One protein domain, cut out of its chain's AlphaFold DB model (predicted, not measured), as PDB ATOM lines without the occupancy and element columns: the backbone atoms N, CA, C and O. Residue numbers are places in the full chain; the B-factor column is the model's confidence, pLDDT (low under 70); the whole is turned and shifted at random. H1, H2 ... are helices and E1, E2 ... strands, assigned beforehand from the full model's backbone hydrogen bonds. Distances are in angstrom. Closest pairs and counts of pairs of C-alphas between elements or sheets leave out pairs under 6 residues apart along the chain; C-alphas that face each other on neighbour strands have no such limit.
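This is residues 56 to 98 and 240 to 274 of the 340 residues of an uncharacterized protein of Thraustotheca clavata (UniProt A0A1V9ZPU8). A small, strongly twisted sheet of four strands has one long helix, H1, passing beside it; H1 only grazes the sheet with residues 241 to 255, and its later residues, 256 to 265 and 267 to 271, stick out free. The printed part has 78 residues, with four named strands and then one named helix along the chain, E1 E2 E3 E4 H1. The sheet's order is E1, E2, E3, E4, all antiparallel, and the class is mixed, helices and strands. The whole is only just extended, close to loose, with a radius of gyration of the C-alphas of 17.4 A, and its outline is elongated, spanning 54 by 28 by 28 A.

E1, residues 57 to 62, begins at C-alpha 57 at (55.265, 25.316, 13.312) and is 15.2 A long from first to last C-alpha. E2, residues 65 to 72, is the longest strand, at 21.0 A. E3, residues 75 to 80, measures 15.9 A, and E4, residues 92 to 98, measures 17.8 A. H1, residues 240 to 271, runs 46.9 A from C-alpha 240 at (36.681, 39.765, 0.382) to C-alpha 271 at (37.807, 17.880, 41.888).

The four strands form a meander, each strand the antiparallel neighbour of the one before, with E1 and E4 as edge strands. E1 and E2 are a hairpin, their directions at 155 degrees, with N 65 and O 62 3.1 A apart, within hydrogen-bond range. E2 and E3 are a hairpin at 157 degrees, where N 72 and O 75 are 3.0 A apart and N 77 and O 70 are 3.0 A apart. E3 and E4 are a hairpin at 159 degrees, with N 76 and O 97 at 2.8 A. E1 is apart from E3 and from E4. H1 is on the sheet but only grazes it; the closest C-alphas of E2 and H1 are those of Val 72 and Tyr 252, 7.0 A apart. In H1 every O i to N i+4 pair is within hydrogen-bond range.

The C-alphas of Glu 86 and Gly 273 are the two farthest apart, at 55.0 A. Residues 99 to 239 are cut out, and C-alphas 98 and 240 are 17.3 A apart across the cut. The link from E3 to E4, 11 residues, is long; those from E1 to E2 and from E2 to E3 are tight. The mean pLDDT of the printed part is 72.4, and residues 56 to 77 and 80 to 98 are under 70, while H1 has a mean of 92.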
ATOM      1  N   ARG A  56      53.647  27.036  17.616       52.44
ATOM      2  CA  ARG A  56      53.795  27.384  16.190       52.44
ATOM      3  C   ARG A  56      54.753  26.441  15.452       52.44
ATOM      4  O   ARG A  56      55.855  26.168  15.923       52.44
ATOM      5  N   VAL A  57      54.377  26.031  14.240       45.03
ATOM      6  CA  VAL A  57      55.265  25.316  13.312       45.03
ATOM      7  C   VAL A  57      55.778  26.322  12.281       45.03
ATOM      8  O   VAL A  57      55.028  26.808  11.436       45.03
ATOM      9  N   VAL A  58      57.058  26.684  12.370       48.59
ATOM     10  CA  VAL A  58      57.716  27.538  11.367       48.59
ATOM     11  C   VAL A  58      58.125  26.642  10.203       48.59
ATOM     12  O   VAL A  58      58.992  25.785  10.363       48.59
ATOM     13  N   VAL A  59      57.482  26.808   9.049       46.56
ATOM     14  CA  VAL A  59      57.755  26.002   7.853       46.56
ATOM     15  C   VAL A  59      58.496  26.888   6.864       46.56
ATOM     16  O   VAL A  59      57.896  27.528   6.012       46.56
ATOM     17  N   GLY A  60      59.819  26.921   7.004       41.66
ATOM     18  CA  GLY A  60      60.710  27.522   6.017       41.66
ATOM     19  C   GLY A  60      61.053  28.995   6.243       41.66
ATOM     20  O   GLY A  60      60.268  29.814   6.717       41.66
ATOM     21  N   THR A  61      62.288  29.307   5.874       40.09
ATOM     22  CA  THR A  61      62.851  30.647   5.734       40.09
ATOM     23  C   THR A  61      63.417  30.711   4.329       40.09
ATOM     24  O   THR A  61      64.430  30.073   4.049       40.09
ATOM     25  N   THR A  62      62.749  31.433   3.442       40.06
ATOM     26  CA  THR A  62      63.215  31.682   2.077       40.06
ATOM     27  C   THR A  62      63.616  33.143   1.984       40.06
ATOM     28  O   THR A  62      62.785  34.030   2.159       40.06
ATOM     29  N   GLY A  63      64.901  33.392   1.729       48.72
ATOM     30  CA  GLY A  63      65.448  34.721   1.446       48.72
ATOM     31  C   GLY A  63      65.330  35.684   2.620       48.72
ATOM     32  O   GLY A  63      66.242  35.740   3.426       48.72
ATOM     33  N   ASN A  64      64.200  36.384   2.745       51.78
ATOM     34  CA  ASN A  64      63.946  37.418   3.757       51.78
ATOM     35  C   ASN A  64      62.543  37.324   4.397       51.78
ATOM     36  O   ASN A  64      62.174  38.160   5.223       51.78
ATOM     37  N   THR A  65      61.739  36.309   4.061       51.62
ATOM     38  CA  THR A  65      60.382  36.143   4.603       51.62
ATOM     39  C   THR A  65      60.323  34.967   5.570       51.62
ATOM     40  O   THR A  65      60.775  33.859   5.277       51.62
ATOM     41  N   LYS A  66      59.772  35.213   6.766       55.72
ATOM     42  CA  LYS A  66      59.400  34.151   7.707       55.72
ATOM     43  C   LYS A  66      57.949  33.790   7.451       55.72
ATOM     44  O   LYS A  66      57.072  34.601   7.753       55.72
ATOM     45  N   ASP A  67      57.734  32.584   6.948       57.41
ATOM     46  CA  ASP A  67      56.404  32.046   6.718       57.41
ATOM     47  C   ASP A  67      55.980  31.278   7.965       57.41
ATOM     48  O   ASP A  67      56.570  30.265   8.355       57.41
ATOM     49  N   VAL A  68      54.970  31.808   8.652       61.09
ATOM     50  CA  VAL A  68      54.367  31.107   9.786       61.09
ATOM     51  C   VAL A  68      53.198  30.309   9.252       61.09
ATOM     52  O   VAL A  68      52.254  30.886   8.713       61.09
ATOM     53  N   VAL A  69      53.273  28.991   9.419       61.25
ATOM     54  CA  VAL A  69      52.163  28.086   9.160       61.25
ATOM     55  C   VAL A  69      51.401  27.886  10.462       61.25
ATOM     56  O   VAL A  69      51.914  27.307  11.419       61.25
ATOM     57  N   LEU A  70      50.155  28.348  10.493       63.50
ATOM     58  CA  LEU A  70      49.230  28.012  11.572       63.50
ATOM     59  C   LEU A  70      48.297  26.906  11.079       63.50
ATOM     60  O   LEU A  70      47.593  27.110  10.092       63.50
ATOM     61  N   ASP A  71      48.299  25.757  11.759       57.31
ATOM     62  CA  ASP A  71      47.256  24.738  11.600       57.31
ATOM     63  C   ASP A  71      46.079  25.114  12.507       57.31
ATOM     64  O   ASP A  71      46.129  24.961  13.733       57.31
ATOM     65  N   VAL A  72      45.038  25.684  11.904       60.47
ATOM     66  CA  VAL A  72      43.798  26.046  12.596       60.47
ATOM     67  C   VAL A  72      42.662  25.263  11.956       60.47
ATOM     68  O   VAL A  72      42.264  25.544  10.829       60.47
ATOM     69  N   ASP A  73      42.134  24.272  12.677       60.03
ATOM     70  CA  ASP A  73      40.975  23.465  12.266       60.03
ATOM     71  C   ASP A  73      41.120  22.797  10.875       60.03
ATOM     72  O   ASP A  73      40.149  22.664  10.127       60.03
ATOM     73  N   GLY A  74      42.328  22.343  10.514       59.75
ATOM     74  CA  GLY A  74      42.571  21.705   9.218       59.75
ATOM     75  C   GLY A  74      42.792  22.699   8.074       59.75
ATOM     76  O   GLY A  74      42.627  22.340   6.907       59.75
ATOM     77  N   TYR A  75      43.146  23.944   8.390       57.31
ATOM     78  CA  TYR A  75      43.600  24.943   7.431       57.31
ATOM     79  C   TYR A  75      45.027  25.354   7.758       57.31
ATOM     80  O   TYR A  75      45.345  25.660   8.903       57.31
ATOM     81  N   GLN A  76      45.857  25.390   6.723       68.94
ATOM     82  CA  GLN A  76      47.205  25.922   6.752       68.94
ATOM     83  C   GLN A  76      47.130  27.408   6.386       68.94
ATOM     84  O   GLN A  76      46.840  27.755   5.237       68.94
ATOM     85  N   VAL A  77      47.343  28.286   7.362       69.62
ATOM     86  CA  VAL A  77      47.413  29.735   7.125       69.62
ATOM     87  C   VAL A  77      48.878  30.112   6.978       69.62
ATOM     88  O   VAL A  77      49.634  29.915   7.925       69.62
ATOM     89  N   ILE A  78      49.267  30.622   5.807       71.81
ATOM     90  CA  ILE A  78      50.606  31.157   5.545       71.81
ATOM     91  C   ILE A  78      50.557  32.662   5.784       71.81
ATOM     92  O   ILE A  78      49.781  33.393   5.160       71.81
ATOM     93  N   VAL A  79      51.372  33.112   6.730       71.25
ATOM     94  CA  VAL A  79      51.486  34.518   7.103       71.25
ATOM     95  C   VAL A  79      52.867  35.015   6.702       71.25
ATOM     96  O   VAL A  79      53.860  34.526   7.245       71.25
ATOM     97  N   HIS A  80      52.934  35.993   5.793       65.25
ATOM     98  CA  HIS A  80      54.200  36.637   5.441       65.25
ATOM     99  C   HIS A  80      54.494  37.776   6.409       65.25
ATOM    100  O   HIS A  80      53.691  38.696   6.601       65.25
ATOM    101  N   ARG A  81      55.701  37.759   6.971       55.66
ATOM    102  CA  ARG A  81      56.259  38.923   7.650       55.66
ATOM    103  C   ARG A  81      56.964  39.804   6.620       55.66
ATOM    104  O   ARG A  81      58.010  39.412   6.111       55.66
ATOM    105  N   LYS A  82      56.418  40.992   6.345       55.22
ATOM    106  CA  LYS A  82      57.214  42.072   5.746       55.22
ATOM    107  C   LYS A  82      58.259  42.511   6.774       55.22
ATOM    108  O   LYS A  82      57.957  42.566   7.970       55.22
ATOM    109  N   GLU A  83      59.484  42.746   6.314       60.78
ATOM    110  CA  GLU A  83      60.586  43.259   7.133       60.78
ATOM    111  C   GLU A  83      60.148  44.466   7.980       60.78
ATOM    112  O   GLU A  83      59.194  45.158   7.609       60.78
ATOM    113  N   PRO A  84      60.784  44.695   9.145       50.25
ATOM    114  CA  PRO A  84      60.403  45.771  10.052       50.25
ATOM    115  C   PRO A  84      60.529  47.135   9.359       50.25
ATOM    116  O   PRO A  84      61.594  47.735   9.336       50.25
ATOM    117  N   SER A  85      59.427  47.628   8.797       56.72
ATOM    118  CA  SER A  85      59.285  49.036   8.439       56.72
ATOM    119  C   SER A  85      59.000  49.837   9.708       56.72
ATOM    120  O   SER A  85      58.333  49.320  10.602       56.72
ATOM    121  N   GLU A  86      59.396  51.107   9.759       57.75
ATOM    122  CA  GLU A  86      59.092  52.041  10.864       57.75
ATOM    123  C   GLU A  86      57.583  52.256  11.124       57.75
ATOM    124  O   GLU A  86      57.193  52.908  12.089       57.75
ATOM    125  N   ARG A  87      56.705  51.704  10.278       50.69
ATOM    126  CA  ARG A  87      55.247  51.767  10.418       50.69
ATOM    127  C   ARG A  87      54.698  50.603  11.258       50.69
ATOM    128  O   ARG A  87      55.279  49.517  11.246       50.69
ATOM    129  N   PRO A  88      53.559  50.793  11.958       49.06
ATOM    130  CA  PRO A  88      52.944  49.757  12.789       49.06
ATOM    131  C   PRO A  88      52.739  48.451  12.011       49.06
ATOM    132  O   PRO A  88      52.280  48.461  10.869       49.06
ATOM    133  N   TYR A  89      53.105  47.333  12.644       48.06
ATOM    134  CA  TYR A  89      53.169  46.011  12.024       48.06
ATOM    135  C   TYR A  89      51.840  45.610  11.374       48.06
ATOM    136  O   TYR A  89      50.856  45.337  12.063       48.06
ATOM    137  N   THR A  90      51.826  45.498  10.048       48.31
ATOM    138  CA  THR A  90      50.732  44.864   9.314       48.31
ATOM    139  C   THR A  90      51.114  43.423   9.002       48.31
ATOM    140  O   THR A  90      52.119  43.131   8.356       48.31
ATOM    141  N   VAL A  91      50.323  42.492   9.527       55.28
ATOM    142  CA  VAL A  91      50.488  41.060   9.283       55.28
ATOM    143  C   VAL A  91      49.592  40.691   8.104       55.28
ATOM    144  O   VAL A  91      48.370  40.707   8.232       55.28
ATOM    145  N   GLY A  92      50.192  40.405   6.948       54.78
ATOM    146  CA  GLY A  92      49.465  39.984   5.752       54.78
ATOM    147  C   GLY A  92      49.254  38.471   5.734       54.78
ATOM    148  O   GLY A  92      50.217  37.708   5.826       54.78
ATOM    149  N   ILE A  93      48.003  38.026   5.598       60.19
ATOM    150  CA  ILE A  93      47.696  36.627   5.272       60.19
ATOM    151  C   ILE A  93      47.888  36.475   3.764       60.19
ATOM    152  O   ILE A  93      47.188  37.130   2.997       60.19
ATOM    153  N   SER A  94      48.837  35.645   3.338       59.69
ATOM    154  CA  SER A  94      49.172  35.516   1.915       59.69
ATOM    155  C   SER A  94      48.488  34.342   1.240       59.69
ATOM    156  O   SER A  94      48.134  34.413   0.066       59.69
ATOM    157  N   SER A  95      48.278  33.256   1.980       66.62
ATOM    158  CA  SER A  95      47.625  32.072   1.449       66.62
ATOM    159  C   SER A  95      46.923  31.296   2.550       66.62
ATOM    160  O   SER A  95      47.440  31.136   3.657       66.62
ATOM    161  N   LEU A  96      45.733  30.793   2.233       57.81
ATOM    162  CA  LEU A  96      44.951  29.933   3.108       57.81
ATOM    163  C   LEU A  96      44.680  28.632   2.353       57.81
ATOM    164  O   LEU A  96      43.906  28.603   1.396       57.81
ATOM    165  N   ARG A  97      45.356  27.552   2.752       68.69
ATOM    166  CA  ARG A  97      45.217  26.233   2.124       68.69
ATOM    167  C   ARG A  97      44.382  25.333   3.026       68.69
ATOM    168  O   ARG A  97      44.728  25.110   4.181       68.69
ATOM    169  N   SER A  98      43.283  24.789   2.508       62.00
ATOM    170  CA  SER A  98      42.553  23.735   3.219       62.00
ATOM    171  C   SER A  98      43.353  22.433   3.173       62.00
ATOM    172  O   SER A  98      43.733  21.986   2.093       62.00
ATOM    173  N   MET A 240      36.646  41.230   0.366       93.44
ATOM    174  CA  MET A 240      36.681  39.765   0.382       93.44
ATOM    175  C   MET A 240      37.700  39.229   1.403       93.44
ATOM    176  O   MET A 240      37.389  38.312   2.173       93.44
ATOM    177  N   PHE A 241      38.910  39.795   1.452       92.62
ATOM    178  CA  PHE A 241      39.927  39.410   2.435       92.62
ATOM    179  C   PHE A 241      39.478  39.718   3.862       92.62
ATOM    180  O   PHE A 241      39.668  38.890   4.759       92.62
ATOM    181  N   HIS A 242      38.835  40.865   4.077       92.81
ATOM    182  CA  HIS A 242      38.294  41.247   5.373       92.81
ATOM    183  C   HIS A 242      37.206  40.272   5.847       92.81
ATOM    184  O   HIS A 242      37.258  39.791   6.985       92.81
ATOM    185  N   ALA A 243      36.273  39.899   4.966       93.44
ATOM    186  CA  ALA A 243      35.233  38.917   5.272       93.44
ATOM    187  C   ALA A 243      35.826  37.550   5.665       93.44
ATOM    188  O   ALA A 243      35.431  36.962   6.681       93.44
ATOM    189  N   HIS A 244      36.827  37.067   4.923       91.25
ATOM    190  CA  HIS A 244      37.530  35.826   5.258       91.25
ATOM    191  C   HIS A 244      38.301  35.921   6.583       91.25
ATOM    192  O   HIS A 244      38.274  34.977   7.380       91.25
ATOM    193  N   ALA A 245      38.949  37.055   6.861       92.31
ATOM    194  CA  ALA A 245      39.659  37.276   8.117       92.31
ATOM    195  C   ALA A 245      38.706  37.223   9.323       92.31
ATOM    196  O   ALA A 245      39.003  36.540  10.309       92.31
ATOM    197  N   ILE A 246      37.532  37.859   9.231       93.88
ATOM    198  CA  ILE A 246      36.492  37.789  10.273       93.88
ATOM    199  C   ILE A 246      36.039  36.341  10.491       93.88
ATOM    200  O   ILE A 246      35.920  35.886  11.635       93.88
ATOM    201  N   GLN A 247      35.804  35.593   9.410       94.56
ATOM    202  CA  GLN A 247      35.380  34.197   9.504       94.56
ATOM    203  C   GLN A 247      36.430  33.337  10.220       94.56
ATOM    204  O   GLN A 247      36.085  32.579  11.133       94.56
ATOM    205  N   LEU A 248      37.708  33.492   9.866       92.94
ATOM    206  CA  LEU A 248      38.812  32.778  10.506       92.94
ATOM    207  C   LEU A 248      38.916  33.120  12.001       92.94
ATOM    208  O   LEU A 248      39.002  32.221  12.839       92.94
ATOM    209  N   GLN A 249      38.835  34.405  12.354       93.62
ATOM    210  CA  GLN A 249      38.861  34.851  13.750       93.62
ATOM    211  C   GLN A 249      37.699  34.271  14.561       93.62
ATOM    212  O   GLN A 249      37.899  33.823  15.695       93.62
ATOM    213  N   ARG A 250      36.489  34.234  13.989       94.06
ATOM    214  CA  ARG A 250      35.313  33.631  14.629       94.06
ATOM    215  C   ARG A 250      35.525  32.142  14.895       94.06
ATOM    216  O   ARG A 250      35.229  31.678  15.999       94.06
ATOM    217  N   MET A 251      36.041  31.404  13.911       87.75
ATOM    218  CA  MET A 251      36.331  29.974  14.061       87.75
ATOM    219  C   MET A 251      37.374  29.737  15.155       87.75
ATOM    220  O   MET A 251      37.115  28.968  16.083       87.75
ATOM    221  N   TYR A 252      38.478  30.486  15.125       90.25
ATOM    222  CA  TYR A 252      39.557  30.380  16.105       90.25
ATOM    223  C   TYR A 252      39.103  30.703  17.536       90.25
ATOM    224  O   TYR A 252      39.349  29.923  18.461       90.25
ATOM    225  N   ARG A 253      38.383  31.817  17.737       93.62
ATOM    226  CA  ARG A 253      37.831  32.186  19.054       93.62
ATOM    227  C   ARG A 253      36.877  31.112  19.570       93.62
ATOM    228  O   ARG A 253      36.967  30.715  20.730       93.62
ATOM    229  N   GLY A 254      36.019  30.582  18.697       89.25
ATOM    230  CA  GLY A 254      35.143  29.463  19.031       89.25
ATOM    231  C   GLY A 254      35.918  28.202  19.425       89.25
ATOM    232  O   GLY A 254      35.558  27.543  20.400       89.25
ATOM    233  N   HIS A 255      36.994  27.873  18.706       85.69
ATOM    234  CA  HIS A 255      37.859  26.736  19.020       85.69
ATOM    235  C   HIS A 255      38.507  26.892  20.402       85.69
ATOM    236  O   HIS A 255      38.396  25.993  21.241       85.69
ATOM    237  N   LYS A 256      39.138  28.043  20.673       88.38
ATOM    238  CA  LYS A 256      39.767  28.331  21.971       88.38
ATOM    239  C   LYS A 256      38.758  28.295  23.116       88.38
ATOM    240  O   LYS A 256      39.036  27.644  24.121       88.38
ATOM    241  N   GLY A 257      37.584  28.906  22.937       90.12
ATOM    242  CA  GLY A 257      36.510  28.893  23.932       90.12
ATOM    243  C   GLY A 257      36.038  27.476  24.262       90.12
ATOM    244  O   GLY A 257      36.008  27.098  25.429       90.12
ATOM    245  N   ARG A 258      35.769  26.645  23.244       88.00
ATOM    246  CA  ARG A 258      35.383  25.235  23.448       88.00
ATOM    247  C   ARG A 258      36.474  24.430  24.151       88.00
ATOM    248  O   ARG A 258      36.168  23.660  25.054       88.00
ATOM    249  N   LYS A 259      37.743  24.617  23.772       87.75
ATOM    250  CA  LYS A 259      38.878  23.929  24.408       87.75
ATOM    251  C   LYS A 259      39.036  24.335  25.875       87.75
ATOM    252  O   LYS A 259      39.295  23.475  26.711       87.75
ATOM    253  N   HIS A 260      38.887  25.622  26.184       91.12
ATOM    254  CA  HIS A 260      38.937  26.122  27.557       91.12
ATOM    255  C   HIS A 260      37.770  25.573  28.385       91.12
ATOM    256  O   HIS A 260      38.003  24.970  29.424       91.12
ATOM    257  N   PHE A 261      36.541  25.670  27.872       90.69
ATOM    258  CA  PHE A 261      35.355  25.114  28.523       90.69
ATOM    259  C   PHE A 261      35.503  23.615  28.817       90.69
ATOM    260  O   PHE A 261      35.264  23.178  29.939       90.69
ATOM    261  N   GLN A 262      35.991  22.836  27.845       90.25
ATOM    262  CA  GLN A 262      36.260  21.414  28.041       90.25
ATOM    263  C   GLN A 262      37.272  21.189  29.175       90.25
ATOM    264  O   GLN A 262      37.028  20.372  30.055       90.25
ATOM    265  N   LYS A 263      38.392  21.928  29.192       91.00
ATOM    266  CA  LYS A 263      39.385  21.841  30.278       91.00
ATOM    267  C   LYS A 263      38.769  22.139  31.646       91.00
ATOM    268  O   LYS A 263      39.099  21.441  32.601       91.00
ATOM    269  N   THR A 264      37.889  23.134  31.734       93.94
ATOM    270  CA  THR A 264      37.179  23.467  32.976       93.94
ATOM    271  C   THR A 264      36.299  22.308  33.434       93.94
ATOM    272  O   THR A 264      36.440  21.884  34.577       93.94
ATOM    273  N   LEU A 265      35.506  21.706  32.537       91.56
ATOM    274  CA  LEU A 265      34.695  20.525  32.863       91.56
ATOM    275  C   LEU A 265      35.541  19.355  33.383       91.56
ATOM    276  O   LEU A 265      35.177  18.709  34.362       91.56
ATOM    277  N   TYR A 266      36.695  19.092  32.762       92.69
ATOM    278  CA  TYR A 266      37.615  18.053  33.236       92.69
ATOM    279  C   TYR A 266      38.179  18.362  34.620       92.69
ATOM    280  O   TYR A 266      38.278  17.466  35.455       92.69
ATOM    281  N   ARG A 267      38.546  19.621  34.871       93.38
ATOM    282  CA  ARG A 267      39.048  20.052  36.176       93.38
ATOM    283  C   ARG A 267      37.982  19.877  37.256       93.38
ATOM    284  O   ARG A 267      38.291  19.345  38.315       93.38
ATOM    285  N   GLU A 268      36.743  20.281  36.987       94.69
ATOM    286  CA  GLU A 268      35.620  20.106  37.915       94.69
ATOM    287  C   GLU A 268      35.330  18.625  38.185       94.69
ATOM    288  O   GLU A 268      35.223  18.225  39.343       94.69
ATOM    289  N   ALA A 269      35.306  17.788  37.144       94.19
ATOM    290  CA  ALA A 269      35.158  16.342  37.289       94.19
ATOM    291  C   ALA A 269      36.247  15.744  38.199       94.19
ATOM    292  O   ALA A 269      35.945  15.004  39.136       94.19
ATOM    293  N   GLN A 270      37.509  16.137  37.994       92.94
ATOM    294  CA  GLN A 270      38.626  15.694  38.829       92.94
ATOM    295  C   GLN A 270      38.513  16.153  40.283       92.94
ATOM    296  O   GLN A 270      38.852  15.384  41.181       92.94
ATOM    297  N   LEU A 271      38.047  17.382  40.529       93.62
ATOM    298  CA  LEU A 271      37.807  17.880  41.888       93.62
ATOM    299  C   LEU A 271      36.729  17.056  42.604       93.62
ATOM    300  O   LEU A 271      36.837  16.825  43.805       93.62
ATOM    301  N   CYS A 272      35.745  16.554  41.860       95.81
ATOM    302  CA  CYS A 272      34.724  15.637  42.359       95.81
ATOM    303  C   CYS A 272      35.194  14.172  42.445       95.81
ATOM    304  O   CYS A 272      34.415  13.310  42.848       95.81
ATOM    305  N   GLY A 273      36.433  13.860  42.049       95.06
ATOM    306  CA  GLY A 273      36.951  12.490  42.030       95.06
ATOM    307  C   GLY A 273      36.314  11.592  40.964       95.06
ATOM    308  O   GLY A 273      36.398  10.371  41.076       95.06
ATOM    309  N   VAL A 274      35.684  12.171  39.936       95.94
ATOM    310  CA  VAL A 274      35.081  11.435  38.815       95.94
ATOM    311  C   VAL A 274      35.876  11.655  37.527       95.94
ATOM    312  O   VAL A 274      36.536  12.677  37.341       95.94
TER     313      VAL A 274